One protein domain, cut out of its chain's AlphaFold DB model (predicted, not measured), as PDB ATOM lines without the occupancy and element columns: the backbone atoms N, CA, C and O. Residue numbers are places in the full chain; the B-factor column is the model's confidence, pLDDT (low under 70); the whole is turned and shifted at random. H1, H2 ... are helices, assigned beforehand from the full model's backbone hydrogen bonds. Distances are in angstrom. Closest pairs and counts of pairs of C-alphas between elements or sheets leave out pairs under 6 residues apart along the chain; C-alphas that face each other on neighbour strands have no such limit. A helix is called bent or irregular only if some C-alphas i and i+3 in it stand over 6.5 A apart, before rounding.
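Overview. This is residues 6 to 46 of the 149 residues of the protein "HNS domain-containing protein" of Roseateles depolymerans (UniProt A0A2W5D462). One long, straight helix, H1, makes the length of the model, and past its last residue, Tyr 37, the backbone turns off to one side into a single short helical turn, H2, like a small foot on a rod. Most of H1, residues 6 to 29, stands free. The printed part has 41 residues with two named helices, H1 then H2, and no named strand; its class is all helix. It is extended, with a radius of gyration of the C-alphas of 15.7 A and spans of 47 by 19 by 5 A.

Along the chain. H1 holds residues 6 to 37, from C-alpha 6 at (401.923, 385.649, 387.883) to C-alpha 37 at (408.583, 385.033, 341.588), 46.8 A. H2 holds residues 41 to 45 and ends with C-alpha 45 at (405.253, 397.910, 348.903).

Arrangement. H1 is not bent. H1 and H2 are apart, with no C-alpha of the one within 8 A of the other. A tight link of 3 residues joins them. In H1 and H2 every O i to N i+4 pair is within hydrogen-bond range.

Size, cuts and confidence. The two C-alphas farthest apart are those of Ala 6 and Gly 38, 47.0 A. The printed part has no cut. Its mean pLDDT is 91.6, and no printed residue is under 70.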
ATOM      1  N   ALA A   6     400.921 386.586 388.395       92.81
ATOM      2  CA  ALA A   6     401.923 385.649 387.883       92.81
ATOM      3  C   ALA A   6     401.356 384.743 386.775       92.81
ATOM      4  O   ALA A   6     401.989 384.558 385.740       92.81
ATOM      5  N   THR A   7     400.127 384.241 386.949       93.69
ATOM      6  CA  THR A   7     399.438 383.439 385.925       93.69
ATOM      7  C   THR A   7     399.210 384.239 384.643       93.69
ATOM      8  O   THR A   7     399.431 383.718 383.555       93.69
ATOM      9  N   ILE A   8     398.793 385.504 384.761       94.62
ATOM     10  CA  ILE A   8     398.573 386.383 383.605       94.62
ATOM     11  C   ILE A   8     399.890 386.611 382.851       94.62
ATOM     12  O   ILE A   8     399.912 386.481 381.630       94.62
ATOM     13  N   LEU A   9     400.989 386.884 383.560       96.12
ATOM     14  CA  LEU A   9     402.299 387.111 382.941       96.12
ATOM     15  C   LEU A   9     402.829 385.873 382.207       96.12
ATOM     16  O   LEU A   9     403.193 385.980 381.039       96.12
ATOM     17  N   SER A  10     402.797 384.687 382.824       94.62
ATOM     18  CA  SER A  10     403.220 383.451 382.142       94.62
ATOM     19  C   SER A  10     402.375 383.148 380.903       94.62
ATOM     20  O   SER A  10     402.873 382.613 379.912       94.62
ATOM     21  N   GLN A  11     401.089 383.498 380.937       94.62
ATOM     22  CA  GLN A  11     400.198 383.308 379.801       94.62
ATOM     23  C   GLN A  11     400.498 384.303 378.669       94.62
ATOM     24  O   GLN A  11     400.451 383.915 377.505       94.62
ATOM     25  N   ILE A  12     400.878 385.543 378.995       96.12
ATOM     26  CA  ILE A  12     401.355 386.534 378.018       96.12
ATOM     27  C   ILE A  12     402.640 386.053 377.345       96.12
ATOM     28  O   ILE A  12     402.701 386.050 376.120       96.12
ATOM     29  N   GLU A  13     403.636 385.597 378.108       96.56
ATOM     30  CA  GLU A  13     404.901 385.105 377.541       96.56
ATOM     31  C   GLU A  13     404.683 383.918 376.600       96.56
ATOM     32  O   GLU A  13     405.281 383.842 375.527       96.56
ATOM     33  N   LYS A  14     403.795 382.993 376.981       96.38
ATOM     34  CA  LYS A  14     403.444 381.855 376.131       96.38
ATOM     35  C   LYS A  14     402.816 382.318 374.814       96.38
ATOM     36  O   LYS A  14     403.259 381.895 373.750       96.38
ATOM     37  N   LEU A  15     401.836 383.219 374.886       97.19
ATOM     38  CA  LEU A  15     401.172 383.766 373.702       97.19
ATOM     39  C   LEU A  15     402.126 384.588 372.822       97.19
ATOM     40  O   LEU A  15     401.999 384.559 371.603       97.19
ATOM     41  N   GLN A  16     403.096 385.288 373.414       96.62
ATOM     42  CA  GLN A  16     404.131 386.011 372.671       96.62
ATOM     43  C   GLN A  16     405.039 385.056 371.896       96.62
ATOM     44  O   GLN A  16     405.231 385.250 370.701       96.62
ATOM     45  N   ARG A  17     405.512 383.972 372.525       96.44
ATOM     46  CA  ARG A  17     406.316 382.948 371.832       96.44
ATOM     47  C   ARG A  17     405.554 382.297 370.681       96.44
ATOM     48  O   ARG A  17     406.122 382.079 369.614       96.44
ATOM     49  N   GLU A  18     404.270 382.007 370.880       93.56
ATOM     50  CA  GLU A  18     403.406 381.491 369.814       93.56
ATOM     51  C   GLU A  18     403.266 382.516 368.676       93.56
ATOM     52  O   GLU A  18     403.469 382.171 367.513       93.56
ATOM     53  N   ALA A  19     403.026 383.790 368.993       95.75
ATOM     54  CA  ALA A  19     402.946 384.855 367.996       95.75
ATOM     55  C   ALA A  19     404.252 385.013 367.200       95.75
ATOM     56  O   ALA A  19     404.209 385.124 365.976       95.75
ATOM     57  N   GLU A  20     405.406 384.979 367.865       94.94
ATOM     58  CA  GLU A  20     406.720 385.032 367.219       94.94
ATOM     59  C   GLU A  20     406.941 383.833 366.289       94.94
ATOM     60  O   GLU A  20     407.403 384.010 365.162       94.94
ATOM     61  N   SER A  21     406.552 382.621 366.704       93.75
ATOM     62  CA  SER A  21     406.665 381.429 365.854       93.75
ATOM     63  C   SER A  21     405.830 381.551 364.575       93.75
ATOM     64  O   SER A  21     406.346 381.342 363.477       93.75
ATOM     65  N   ILE A  22     404.583 382.021 364.693       95.88
ATOM     66  CA  ILE A  22     403.693 382.253 363.552       95.88
ATOM     67  C   ILE A  22     404.269 383.348 362.644       95.88
ATOM     68  O   ILE A  22     404.245 383.222 361.420       95.88
ATOM     69  N   GLN A  23     404.820 384.421 363.218       93.31
ATOM     70  CA  GLN A  23     405.472 385.473 362.437       93.31
ATOM     71  C   GLN A  23     406.658 384.934 361.636       93.31
ATOM     72  O   GLN A  23     406.788 385.266 360.457       93.31
ATOM     73  N   MET A  24     407.493 384.085 362.235       94.19
ATOM     74  CA  MET A  24     408.633 383.475 361.550       94.19
ATOM     75  C   MET A  24     408.183 382.576 360.393       94.19
ATOM     76  O   MET A  24     408.701 382.718 359.285       94.19
ATOM     77  N   GLU A  25     407.167 381.734 360.597       94.69
ATOM     78  CA  GLU A  25     406.596 380.890 359.538       94.69
ATOM     79  C   GLU A  25     406.042 381.718 358.367       94.69
ATOM     80  O   GLU A  25     406.295 381.421 357.194       94.69
ATOM     81  N   VAL A  26     405.316 382.799 358.670       96.50
ATOM     82  CA  VAL A  26     404.776 383.713 357.655       96.50
ATOM     83  C   VAL A  26     405.905 384.413 356.899       96.50
ATOM     84  O   VAL A  26     405.865 384.485 355.669       96.50
ATOM     85  N   VAL A  27     406.940 384.884 357.599       94.31
ATOM     86  CA  VAL A  27     408.112 385.519 356.982       94.31
ATOM     87  C   VAL A  27     408.847 384.540 356.070       94.31
ATOM     88  O   VAL A  27     409.225 384.916 354.962       94.31
ATOM     89  N   GLU A  28     409.033 383.287 356.479       95.31
ATOM     90  CA  GLU A  28     409.648 382.262 355.633       95.31
ATOM     91  C   GLU A  28     408.824 381.967 354.383       95.31
ATOM     92  O   GLU A  28     409.379 381.883 353.284       95.31
ATOM     93  N   ARG A  29     407.500 381.847 354.523       95.12
ATOM     94  CA  ARG A  29     406.597 381.653 353.386       95.12
ATOM     95  C   ARG A  29     406.688 382.820 352.407       95.12
ATOM     96  O   ARG A  29     406.855 382.591 351.212       95.12
ATOM     97  N   ILE A  30     406.637 384.053 352.909       92.94
ATOM     98  CA  ILE A  30     406.771 385.259 352.087       92.94
ATOM     99  C   ILE A  30     408.145 385.283 351.410       92.94
ATOM    100  O   ILE A  30     408.216 385.514 350.210       92.94
ATOM    101  N   ARG A  31     409.236 384.975 352.122       90.94
ATOM    102  CA  ARG A  31     410.588 384.905 351.536       90.94
ATOM    103  C   ARG A  31     410.683 383.878 350.408       90.94
ATOM    104  O   ARG A  31     411.281 384.180 349.378       90.94
ATOM    105  N   LYS A  32     410.089 382.691 350.577       93.00
ATOM    106  CA  LYS A  32     410.028 381.659 349.527       93.00
ATOM    107  C   LYS A  32     409.264 382.160 348.303       93.00
ATOM    108  O   LYS A  32     409.737 381.979 347.187       93.00
ATOM    109  N   GLU A  33     408.132 382.824 348.510       91.88
ATOM    110  CA  GLU A  33     407.311 383.362 347.420       91.88
ATOM    111  C   GLU A  33     408.013 384.518 346.690       91.88
ATOM    112  O   GLU A  33     408.023 384.573 345.459       91.88
ATOM    113  N   ILE A  34     408.697 385.392 347.441       90.94
ATOM    114  CA  ILE A  34     409.551 386.457 346.905       90.94
ATOM    115  C   ILE A  34     410.651 385.872 346.022       90.94
ATOM    116  O   ILE A  34     410.841 386.337 344.901       90.94
ATOM    117  N   ALA A  35     411.348 384.840 346.502       90.62
ATOM    118  CA  ALA A  35     412.406 384.181 345.746       90.62
ATOM    119  C   ALA A  35     411.867 383.455 344.504       90.62
ATOM    120  O   ALA A  35     412.496 383.499 343.451       90.62
ATOM    121  N   LYS A  36     410.693 382.820 344.609       92.19
ATOM    122  CA  LYS A  36     410.064 382.069 343.516       92.19
ATOM    123  C   LYS A  36     409.657 382.957 342.345       92.19
ATOM    124  O   LYS A  36     409.869 382.575 341.199       92.19
ATOM    125  N   TYR A  37     409.074 384.121 342.625       91.62
ATOM    126  CA  TYR A  37     408.583 385.033 341.588       91.62
ATOM    127  C   TYR A  37     409.505 386.228 341.329       91.62
ATOM    128  O   TYR A  37     409.169 387.086 340.517       91.62
ATOM    129  N   GLY A  38     410.655 386.308 342.008       85.94
ATOM    130  CA  GLY A  38     411.582 387.432 341.875       85.94
ATOM    131  C   GLY A  38     410.950 388.774 342.253       85.94
ATOM    132  O   GLY A  38     411.242 389.790 341.624       85.94
ATOM    133  N   LEU A  39     410.048 388.777 343.241       86.56
ATOM    134  CA  LEU A  39     409.299 389.969 343.641       86.56
ATOM    135  C   LEU A  39     410.250 391.012 344.233       86.56
ATOM    136  O   LEU A  39     410.991 390.747 345.179       86.56
ATOM    137  N   THR A  40     410.209 392.222 343.688       82.00
ATOM    138  CA  THR A  40     411.008 393.340 344.205       82.00
ATOM    139  C   THR A  40     410.249 394.092 345.304       82.00
ATOM    140  O   THR A  40     409.018 394.166 345.255       82.00
ATOM    141  N   PRO A  41     410.941 394.688 346.295       79.62
ATOM    142  CA  PRO A  41     410.300 395.535 347.302       79.62
ATOM    143  C   PRO A  41     409.438 396.645 346.681       79.62
ATOM    144  O   PRO A  41     408.366 396.955 347.189       79.62
ATOM    145  N   GLU A  42     409.860 397.195 345.542       82.00
ATOM    146  CA  GLU A  42     409.123 398.190 344.763       82.00
ATOM    147  C   GLU A  42     407.747 397.689 344.290       82.00
ATOM    148  O   GLU A  42     406.795 398.471 344.256       82.00
ATOM    149  N   GLN A  43     407.634 396.401 343.942       81.50
ATOM    150  CA  GLN A  43     406.382 395.763 343.518       81.50
ATOM    151  C   GLN A  43     405.497 395.349 344.701       81.50
ATOM    152  O   GLN A  43     404.279 395.342 344.565       81.50
ATOM    153  N   LEU A  44     406.096 395.011 345.848       83.25
ATOM    154  CA  LEU A  44     405.371 394.563 347.045       83.25
ATOM    155  C   LEU A  44     404.815 395.716 347.879       83.25
ATOM    156  O   LEU A  44     403.714 395.617 348.411       83.25
ATOM    157  N   PHE A  45     405.585 396.796 348.015       84.00
ATOM    158  CA  PHE A  45     405.253 397.910 348.903       84.00
ATOM    159  C   PHE A  45     404.714 399.136 348.166       84.00
ATOM    160  O   PHE A  45     404.237 400.048 348.831       84.00
ATOM    161  N   GLY A  46     404.737 399.137 346.825       74.12
ATOM    162  CA  GLY A  46     404.134 400.175 345.992       74.12
ATOM    163  C   GLY A  46     404.775 401.549 346.189       74.12
ATOM    164  O   GLY A  46     404.498 402.263 347.144       74.12
TER     165      GLY A  46